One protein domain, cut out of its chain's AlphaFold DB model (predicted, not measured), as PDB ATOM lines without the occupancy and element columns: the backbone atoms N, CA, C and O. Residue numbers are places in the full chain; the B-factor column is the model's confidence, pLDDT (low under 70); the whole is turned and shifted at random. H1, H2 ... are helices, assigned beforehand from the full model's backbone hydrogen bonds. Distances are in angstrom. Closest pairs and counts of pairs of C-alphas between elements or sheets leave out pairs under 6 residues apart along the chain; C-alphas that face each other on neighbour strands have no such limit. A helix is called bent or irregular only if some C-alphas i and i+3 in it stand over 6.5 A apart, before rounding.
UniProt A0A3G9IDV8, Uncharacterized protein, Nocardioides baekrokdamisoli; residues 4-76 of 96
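What this domain is: This is residues 4 to 76 of the 96 residues of an uncharacterized protein of Nocardioides baekrokdamisoli (UniProt A0A3G9IDV8). Two long helices, H2 and H1, stand well separated, joined by a long loop that runs out from H1 and folds back to H2, in an open, flat U with an empty middle. The longer helix, H2, has a kink near residue 68. The printed part has 73 residues with two named helices, H1 then H2, and no named strand; its class is all helix. It is extended, with a radius of gyration of the C-alphas of 20.5 A, and spans 63 by 38 by 15 A.

How they stand to each other: H2, residues 46 to 74, and H1, residues 4 to 26, are apart, with no C-alpha of the one within 8 A of the other. H2 has a kink of 38 degrees near residue 68 and is only just irregular: C-alphas 68 and 71 are 6.9 A apart. In H1 every O i to N i+4 pair is within hydrogen-bond range; in H2 22 of 25 are.

Where its parts are: H2 measures 39.9 A, from C-alpha 46 at (-20.934, 47.544, 13.998) to C-alpha 74. H1 measures 32.9 A and begins at C-alpha 4 (-29.825, 38.216, 47.895).

The domain as a whole: The C-alphas of Ser 36 and Gly 76, the two farthest apart, are 63.9 A apart. Residues 27 to 45 form a long link. The printed part has no cut. Residues 4 to 8 are under pLDDT 70.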
ATOM      1  N   SER A   4     -29.109  38.696  49.093       60.12
ATOM      2  CA  SER A   4     -29.825  38.216  47.895       60.12
ATOM      3  C   SER A   4     -29.501  39.051  46.646       60.12
ATOM      4  O   SER A   4     -29.267  38.515  45.560       60.12
ATOM      5  N   THR A   5     -29.363  40.367  46.817       61.72
ATOM      6  CA  THR A   5     -29.111  41.319  45.726       61.72
ATOM      7  C   THR A   5     -27.753  41.088  45.064       61.72
ATOM      8  O   THR A   5     -27.633  41.144  43.845       61.72
ATOM      9  N   ARG A   6     -26.722  40.742  45.850       63.34
ATOM     10  CA  ARG A   6     -25.358  40.508  45.342       63.34
ATOM     11  C   ARG A   6     -25.268  39.249  44.477       63.34
ATOM     12  O   ARG A   6     -24.537  39.229  43.488       63.34
ATOM     13  N   THR A   7     -26.028  38.214  44.830       67.12
ATOM     14  CA  THR A   7     -26.094  36.955  44.076       67.12
ATOM     15  C   THR A   7     -26.918  37.119  42.800       67.12
ATOM     16  O   THR A   7     -26.517  36.609  41.754       67.12
ATOM     17  N   ALA A   8     -28.015  37.881  42.853       68.69
ATOM     18  CA  ALA A   8     -28.817  38.211  41.675       68.69
ATOM     19  C   ALA A   8     -28.010  39.026  40.646       68.69
ATOM     20  O   ALA A   8     -27.952  38.646  39.479       68.69
ATOM     21  N   VAL A   9     -27.299  40.069  41.087       76.81
ATOM     22  CA  VAL A   9     -26.446  40.897  40.215       76.81
ATOM     23  C   VAL A   9     -25.328  40.074  39.571       76.81
ATOM     24  O   VAL A   9     -25.096  40.193  38.369       76.81
ATOM     25  N   ARG A  10     -24.665  39.189  40.330       74.94
ATOM     26  CA  ARG A  10     -23.632  38.300  39.771       74.94
ATOM     27  C   ARG A  10     -24.190  37.356  38.707       74.94
ATOM     28  O   ARG A  10     -23.548  37.196  37.678       74.94
ATOM     29  N   ARG A  11     -25.373  36.774  38.931       77.19
ATOM     30  CA  ARG A  11     -26.021  35.866  37.967       77.19
ATOM     31  C   ARG A  11     -26.412  36.580  36.676       77.19
ATOM     32  O   ARG A  11     -26.155  36.050  35.598       77.19
ATOM     33  N   VAL A  12     -26.979  37.781  36.784       82.38
ATOM     34  CA  VAL A  12     -27.320  38.609  35.618       82.38
ATOM     35  C   VAL A  12     -26.059  38.959  34.834       82.38
ATOM     36  O   VAL A  12     -26.016  38.716  33.634       82.38
ATOM     37  N   ALA A  13     -24.996  39.413  35.506       81.56
ATOM     38  CA  ALA A  13     -23.732  39.728  34.846       81.56
ATOM     39  C   ALA A  13     -23.125  38.510  34.121       81.56
ATOM     40  O   ALA A  13     -22.711  38.628  32.970       81.56
ATOM     41  N   THR A  14     -23.119  37.325  34.748       83.06
ATOM     42  CA  THR A  14     -22.608  36.101  34.105       83.06
ATOM     43  C   THR A  14     -23.449  35.670  32.908       83.06
ATOM     44  O   THR A  14     -22.888  35.259  31.897       83.06
ATOM     45  N   LEU A  15     -24.777  35.796  32.993       86.38
ATOM     46  CA  LEU A  15     -25.673  35.479  31.880       86.38
ATOM     47  C   LEU A  15     -25.474  36.455  30.722       86.38
ATOM     48  O   LEU A  15     -25.400  36.024  29.576       86.38
ATOM     49  N   SER A  16     -25.320  37.750  31.003       84.69
ATOM     50  CA  SER A  16     -25.038  38.751  29.976       84.69
ATOM     51  C   SER A  16     -23.724  38.464  29.251       84.69
ATOM     52  O   SER A  16     -23.701  38.483  28.025       84.69
ATOM     53  N   VAL A  17     -22.652  38.135  29.981       87.69
ATOM     54  CA  VAL A  17     -21.348  37.800  29.381       87.69
ATOM     55  C   VAL A  17     -21.420  36.509  28.560       87.69
ATOM     56  O   VAL A  17     -20.903  36.466  27.441       87.69
ATOM     57  N   ALA A  18     -22.087  35.471  29.073       85.31
ATOM     58  CA  ALA A  18     -22.252  34.203  28.364       85.31
ATOM     59  C   ALA A  18     -23.051  34.386  27.067       85.31
ATOM     60  O   ALA A  18     -22.627  33.910  26.016       85.31
ATOM     61  N   SER A  19     -24.151  35.139  27.118       82.69
ATOM     62  CA  SER A  19     -24.965  35.458  25.943       82.69
ATOM     63  C   SER A  19     -24.192  36.278  24.913       82.69
ATOM     64  O   SER A  19     -24.276  35.980  23.726       82.69
ATOM     65  N   LEU A  20     -23.399  37.265  25.345       85.81
ATOM     66  CA  LEU A  20     -22.581  38.069  24.432       85.81
ATOM     67  C   LEU A  20     -21.530  37.209  23.720       85.81
ATOM     68  O   LEU A  20     -21.345  37.322  22.511       85.81
ATOM     69  N   THR A  21     -20.884  36.312  24.467       84.50
ATOM     70  CA  THR A  21     -19.884  35.378  23.932       84.50
ATOM     71  C   THR A  21     -20.519  34.389  22.955       84.50
ATOM     72  O   THR A  21     -20.003  34.188  21.859       84.50
ATOM     73  N   ALA A  22     -21.666  33.808  23.314       84.56
ATOM     74  CA  ALA A  22     -22.404  32.894  22.447       84.56
ATOM     75  C   ALA A  22     -22.870  33.587  21.159       84.56
ATOM     76  O   ALA A  22     -22.744  33.024  20.077       84.56
ATOM     77  N   PHE A  23     -23.350  34.828  21.259       84.56
ATOM     78  CA  PHE A  23     -23.778  35.616  20.108       84.56
ATOM     79  C   PHE A  23     -22.610  35.966  19.177       84.56
ATOM     80  O   PHE A  23     -22.738  35.861  17.955       84.56
ATOM     81  N   ALA A  24     -21.454  36.322  19.743       79.19
ATOM     82  CA  ALA A  24     -20.237  36.574  18.977       79.19
ATOM     83  C   ALA A  24     -19.764  35.318  18.225       79.19
ATOM     84  O   ALA A  24     -19.406  35.409  17.056       79.19
ATOM     85  N   LEU A  25     -19.825  34.144  18.866       80.62
ATOM     86  CA  LEU A  25     -19.464  32.865  18.243       80.62
ATOM     87  C   LEU A  25     -20.449  32.432  17.146       80.62
ATOM     88  O   LEU A  25     -20.035  31.803  16.177       80.62
ATOM     89  N   MET A  26     -21.735  32.773  17.276       76.88
ATOM     90  CA  MET A  26     -22.770  32.408  16.299       76.88
ATOM     91  C   MET A  26     -22.864  33.374  15.107       76.88
ATOM     92  O   MET A  26     -23.535  33.067  14.124       76.88
ATOM     93  N   SER A  27     -22.205  34.535  15.172       72.12
ATOM     94  CA  SER A  27     -22.234  35.561  14.119       72.12
ATOM     95  C   SER A  27     -21.284  35.235  12.958       72.12
ATOM     96  O   SER A  27     -20.460  36.059  12.558       72.12
ATOM     97  N   ALA A  28     -21.378  34.020  12.413       74.00
ATOM     98  CA  ALA A  28     -20.694  33.672  11.173       74.00
ATOM     99  C   ALA A  28     -21.316  34.449   9.993       74.00
ATOM    100  O   ALA A  28     -22.539  34.631   9.965       74.00
ATOM    101  N   PRO A  29     -20.515  34.901   9.008       73.56
ATOM    102  CA  PRO A  29     -21.052  35.486   7.785       73.56
ATOM    103  C   PRO A  29     -22.048  34.525   7.132       73.56
ATOM    104  O   PRO A  29     -21.783  33.327   7.029       73.56
ATOM    105  N   ALA A  30     -23.189  35.043   6.678       71.00
ATOM    106  CA  ALA A  30     -24.123  34.250   5.893       71.00
ATOM    107  C   ALA A  30     -23.449  33.886   4.561       71.00
ATOM    108  O   ALA A  30     -23.303  34.735   3.688       71.00
ATOM    109  N   LEU A  31     -23.025  32.627   4.413       71.88
ATOM    110  CA  LEU A  31     -22.382  32.083   3.204       71.88
ATOM    111  C   LEU A  31     -23.389  31.819   2.065       71.88
ATOM    112  O   LEU A  31     -23.198  30.914   1.258       71.88
ATOM    113  N   ALA A  32     -24.495  32.560   2.033       78.88
ATOM    114  CA  ALA A  32     -25.490  32.440   0.981       78.88
ATOM    115  C   ALA A  32     -25.054  33.267  -0.232       78.88
ATOM    116  O   ALA A  32     -24.678  34.431  -0.083       78.88
ATOM    117  N   ASP A  33     -25.140  32.678  -1.424       78.12
ATOM    118  CA  ASP A  33     -24.934  33.415  -2.669       78.12
ATOM    119  C   ASP A  33     -25.979  34.527  -2.815       78.12
ATOM    120  O   ASP A  33     -27.170  34.338  -2.549       78.12
ATOM    121  N   VAL A  34     -25.524  35.697  -3.262       80.56
ATOM    122  CA  VAL A  34     -26.401  36.837  -3.547       80.56
ATOM    123  C   VAL A  34     -27.043  36.621  -4.925       80.56
ATOM    124  O   VAL A  34     -26.314  36.514  -5.915       80.56
ATOM    125  N   PRO A  35     -28.385  36.563  -5.043       82.06
ATOM    126  CA  PRO A  35     -29.040  36.355  -6.330       82.06
ATOM    127  C   PRO A  35     -28.733  37.471  -7.334       82.06
ATOM    128  O   PRO A  35     -28.619  38.649  -6.979       82.06
ATOM    129  N   SER A  36     -28.673  37.117  -8.620       85.50
ATOM    130  CA  SER A  36     -28.470  38.086  -9.699       85.50
ATOM    131  C   SER A  36     -29.564  39.163  -9.679       85.50
ATOM    132  O   SER A  36     -30.747  38.843  -9.797       85.50
ATOM    133  N   GLY A  37     -29.166  40.433  -9.554       84.19
ATOM    134  CA  GLY A  37     -30.066  41.596  -9.551       84.19
ATOM    135  C   GLY A  37     -30.335  42.217  -8.175       84.19
ATOM    136  O   GLY A  37     -30.998  43.249  -8.105       84.19
ATOM    137  N   TRP A  38     -29.814  41.643  -7.087       86.69
ATOM    138  CA  TRP A  38     -29.902  42.247  -5.754       86.69
ATOM    139  C   TRP A  38     -28.842  43.339  -5.576       86.69
ATOM    140  O   TRP A  38     -27.700  43.213  -6.029       86.69
ATOM    141  N   SER A  39     -29.218  44.432  -4.914       80.44
ATOM    142  CA  SER A  39     -28.273  45.491  -4.570       80.44
ATOM    143  C   SER A  39     -27.307  45.015  -3.481       80.44
ATOM    144  O   SER A  39     -27.675  44.241  -2.600       80.44
ATOM    145  N   HIS A  40     -26.062  45.493  -3.541       79.00
ATOM    146  CA  HIS A  40     -25.061  45.289  -2.496       79.00
ATOM    147  C   HIS A  40     -25.018  46.549  -1.626       79.00
ATOM    148  O   HIS A  40     -24.333  47.510  -1.990       79.00
ATOM    149  N   PRO A  41     -25.801  46.613  -0.532       81.25
ATOM    150  CA  PRO A  41     -25.810  47.789   0.318       81.25
ATOM    151  C   PRO A  41     -24.425  48.002   0.948       81.25
ATOM    152  O   PRO A  41     -23.712  47.035   1.227       81.25
ATOM    153  N   PRO A  42     -24.038  49.264   1.194       83.06
ATOM    154  CA  PRO A  42     -22.779  49.565   1.853       83.06
ATOM    155  C   PRO A  42     -22.739  48.936   3.247       83.06
ATOM    156  O   PRO A  42     -23.736  48.910   3.972       83.06
ATOM    157  N   HIS A  43     -21.559  48.446   3.627       83.50
ATOM    158  CA  HIS A  43     -21.346  47.864   4.944       83.50
ATOM    159  C   HIS A  43     -21.641  48.889   6.044       83.50
ATOM    160  O   HIS A  43     -21.067  49.979   6.075       83.50
ATOM    161  N   VAL A  44     -22.519  48.517   6.975       87.31
ATOM    162  CA  VAL A  44     -22.776  49.302   8.182       87.31
ATOM    163  C   VAL A  44     -21.716  48.989   9.234       87.31
ATOM    164  O   VAL A  44     -21.394  47.831   9.493       87.31
ATOM    165  N   SER A  45     -21.162  50.031   9.855       91.56
ATOM    166  CA  SER A  45     -20.226  49.859  10.969       91.56
ATOM    167  C   SER A  45     -20.936  49.200  12.165       91.56
ATOM    168  O   SER A  45     -22.008  49.676  12.556       91.56
ATOM    169  N   PRO A  46     -20.348  48.173  12.812       88.56
ATOM    170  CA  PRO A  46     -20.934  47.544  13.998       88.56
ATOM    171  C   PRO A  46     -21.196  48.530  15.142       88.56
ATOM    172  O   PRO A  46     -22.216  48.437  15.823       88.56
ATOM    173  N   LEU A  47     -20.313  49.519  15.327       94.38
ATOM    174  CA  LEU A  47     -20.496  50.562  16.339       94.38
ATOM    175  C   LEU A  47     -21.673  51.475  16.004       94.38
ATOM    176  O   LEU A  47     -22.405  51.875  16.905       94.38
ATOM    177  N   HIS A  48     -21.872  51.781  14.720       92.12
ATOM    178  CA  HIS A  48     -23.021  52.566  14.285       92.12
ATOM    179  C   HIS A  48     -24.329  51.817  14.558       92.12
ATOM    180  O   HIS A  48     -25.246  52.375  15.151       92.12
ATOM    181  N   PHE A  49     -24.388  50.531  14.209       92.50
ATOM    182  CA  PHE A  49     -25.543  49.683  14.494       92.50
ATOM    183  C   PHE A  49     -25.842  49.592  15.999       92.50
ATOM    184  O   PHE A  49     -26.983  49.784  16.422       92.50
ATOM    185  N   LEU A  50     -24.812  49.373  16.825       93.44
ATOM    186  CA  LEU A  50     -24.964  49.314  18.279       93.44
ATOM    187  C   LEU A  50     -25.422  50.658  18.860       93.44
ATOM    188  O   LEU A  50     -26.293  50.686  19.728       93.44
ATOM    189  N   ALA A  51     -24.877  51.769  18.360       95.94
ATOM    190  CA  ALA A  51     -25.300  53.105  18.756       95.94
ATOM    191  C   ALA A  51     -26.783  53.328  18.443       95.94
ATOM    192  O   ALA A  51     -27.510  53.790  19.309       95.94
ATOM    193  N   VAL A  52     -27.264  52.939  17.262       96.06
ATOM    194  CA  VAL A  52     -28.687  53.043  16.902       96.06
ATOM    195  C   VAL A  52     -29.560  52.227  17.863       96.06
ATOM    196  O   VAL A  52     -30.524  52.758  18.414       96.06
ATOM    197  N   ILE A  53     -29.194  50.969  18.127       95.25
ATOM    198  CA  ILE A  53     -29.967  50.071  19.000       95.25
ATOM    199  C   ILE A  53     -30.012  50.546  20.453       95.25
ATOM    200  O   ILE A  53     -31.024  50.346  21.116       95.25
ATOM    201  N   VAL A  54     -28.944  51.151  20.971       96.56
ATOM    202  CA  VAL A  54     -28.891  51.584  22.377       96.56
ATOM    203  C   VAL A  54     -29.406  53.012  22.540       96.56
ATOM    204  O   VAL A  54     -30.180  53.300  23.454       96.56
ATOM    205  N   LEU A  55     -28.994  53.918  21.655       96.94
ATOM    206  CA  LEU A  55     -29.232  55.348  21.797       96.94
ATOM    207  C   LEU A  55     -30.668  55.733  21.440       96.94
ATOM    208  O   LEU A  55     -31.199  56.642  22.070       96.94
ATOM    209  N   ILE A  56     -31.323  55.046  20.494       97.31
ATOM    210  CA  ILE A  56     -32.731  55.333  20.170       97.31
ATOM    211  C   ILE A  56     -33.650  55.001  21.356       97.31
ATOM    212  O   ILE A  56     -34.371  55.899  21.795       97.31
ATOM    213  N   PRO A  57     -33.634  53.784  21.939       96.81
ATOM    214  CA  PRO A  57     -34.464  53.484  23.103       96.81
ATOM    215  C   PRO A  57     -34.113  54.346  24.314       96.81
ATOM    216  O   PRO A  57     -35.015  54.813  25.008       96.81
ATOM    217  N   LEU A  58     -32.820  54.598  24.557       98.12
ATOM    218  CA  LEU A  58     -32.383  55.452  25.662       98.12
ATOM    219  C   LEU A  58     -32.859  56.897  25.476       98.12
ATOM    220  O   LEU A  58     -33.420  57.483  26.397       98.12
ATOM    221  N   GLY A  59     -32.679  57.455  24.280       98.19
ATOM    222  CA  GLY A  59     -33.156  58.787  23.931       98.19
ATOM    223  C   GLY A  59     -34.669  58.896  24.083       98.19
ATOM    224  O   GLY A  59     -35.152  59.838  24.706       98.19
ATOM    225  N   LEU A  60     -35.419  57.898  23.611       98.44
ATOM    226  CA  LEU A  60     -36.871  57.849  23.769       98.44
ATOM    227  C   LEU A  60     -37.281  57.805  25.248       98.44
ATOM    228  O   LEU A  60     -38.162  58.558  25.657       98.44
ATOM    229  N   ALA A  61     -36.618  56.983  26.065       97.81
ATOM    230  CA  ALA A  61     -36.874  56.914  27.502       97.81
ATOM    231  C   ALA A  61     -36.614  58.260  28.197       97.81
ATOM    232  O   ALA A  61     -37.419  58.683  29.024       97.81
ATOM    233  N   LEU A  62     -35.535  58.956  27.830       98.12
ATOM    234  CA  LEU A  62     -35.213  60.279  28.371       98.12
ATOM    235  C   LEU A  62     -36.220  61.344  27.937       98.12
ATOM    236  O   LEU A  62     -36.629  62.158  28.760       98.12
ATOM    237  N   VAL A  63     -36.655  61.323  26.675       98.38
ATOM    238  CA  VAL A  63     -37.691  62.236  26.174       98.38
ATOM    239  C   VAL A  63     -39.000  62.009  26.922       98.38
ATOM    240  O   VAL A  63     -39.582  62.966  27.426       98.38
ATOM    241  N   ILE A  64     -39.437  60.755  27.058       97.88
ATOM    242  CA  ILE A  64     -40.652  60.412  27.806       97.88
ATOM    243  C   ILE A  64     -40.516  60.853  29.266       97.88
ATOM    244  O   ILE A  64     -41.408  61.522  29.785       97.88
ATOM    245  N   ALA A  65     -39.397  60.534  29.920       95.81
ATOM    246  CA  ALA A  65     -39.143  60.941  31.298       95.81
ATOM    247  C   ALA A  65     -39.174  62.467  31.452       95.81
ATOM    248  O   ALA A  65     -39.778  62.969  32.394       95.81
ATOM    249  N   GLY A  66     -38.589  63.206  30.509       96.25
ATOM    250  CA  GLY A  66     -38.661  64.661  30.463       96.25
ATOM    251  C   GLY A  66     -40.103  65.148  30.351       96.25
ATOM    252  O   GLY A  66     -40.560  65.901  31.200       96.25
ATOM    253  N   VAL A  67     -40.862  64.676  29.363       97.50
ATOM    254  CA  VAL A  67     -42.255  65.104  29.160       97.50
ATOM    255  C   VAL A  67     -43.136  64.809  30.381       97.50
ATOM    256  O   VAL A  67     -43.970  65.633  30.749       97.50
ATOM    257  N   VAL A  68     -42.943  63.657  31.025       95.25
ATOM    258  CA  VAL A  68     -43.778  63.209  32.148       95.25
ATOM    259  C   VAL A  68     -43.363  63.853  33.473       95.25
ATOM    260  O   VAL A  68     -44.221  64.304  34.229       95.25
ATOM    261  N   LEU A  69     -42.064  63.891  33.779       92.81
ATOM    262  CA  LEU A  69     -41.565  64.289  35.099       92.81
ATOM    263  C   LEU A  69     -41.243  65.782  35.186       92.81
ATOM    264  O   LEU A  69     -41.427  66.380  36.245       92.81
ATOM    265  N   LEU A  70     -40.791  66.407  34.093       94.00
ATOM    266  CA  LEU A  70     -40.350  67.805  34.106       94.00
ATOM    267  C   LEU A  70     -41.429  68.780  34.611       94.00
ATOM    268  O   LEU A  70     -41.083  69.626  35.433       94.00
ATOM    269  N   PRO A  71     -42.721  68.673  34.232       91.31
ATOM    270  CA  PRO A  71     -43.742  69.586  34.743       91.31
ATOM    271  C   PRO A  71     -43.912  69.513  36.265       91.31
ATOM    272  O   PRO A  71     -44.115  70.546  36.899       91.31
ATOM    273  N   GLY A  72     -43.826  68.316  36.855       89.94
ATOM    274  CA  GLY A  72     -43.894  68.124  38.308       89.94
ATOM    275  C   GLY A  72     -42.676  68.719  39.012       89.94
ATOM    276  O   GLY A  72     -42.824  69.474  39.971       89.94
ATOM    277  N   ILE A  73     -41.480  68.489  38.457       90.69
ATOM    278  CA  ILE A  73     -40.228  69.066  38.970       90.69
ATOM    279  C   ILE A  73     -40.288  70.600  38.953       90.69
ATOM    280  O   ILE A  73     -39.948  71.236  39.949       90.69
ATOM    281  N   LEU A  74     -40.767  71.205  37.859       93.62
ATOM    282  CA  LEU A  74     -40.920  72.663  37.743       93.62
ATOM    283  C   LEU A  74     -41.940  73.236  38.742       93.62
ATOM    284  O   LEU A  74     -41.827  74.395  39.131       93.62
ATOM    285  N   LYS A  75     -42.912  72.430  39.182       92.19
ATOM    286  CA  LYS A  75     -43.883  72.777  40.235       92.19
ATOM    287  C   LYS A  75     -43.359  72.520  41.655       92.19
ATOM    288  O   LYS A  75     -44.075  72.785  42.616       92.19
ATOM    289  N   GLY A  76     -42.138  72.001  41.803       88.62
ATOM    290  CA  GLY A  76     -41.561  71.625  43.096       88.62
ATOM    291  C   GLY A  76     -42.087  70.299  43.656       88.62
ATOM    292  O   GLY A  76     -41.841  69.979  44.818       88.62
TER     293      GLY A  76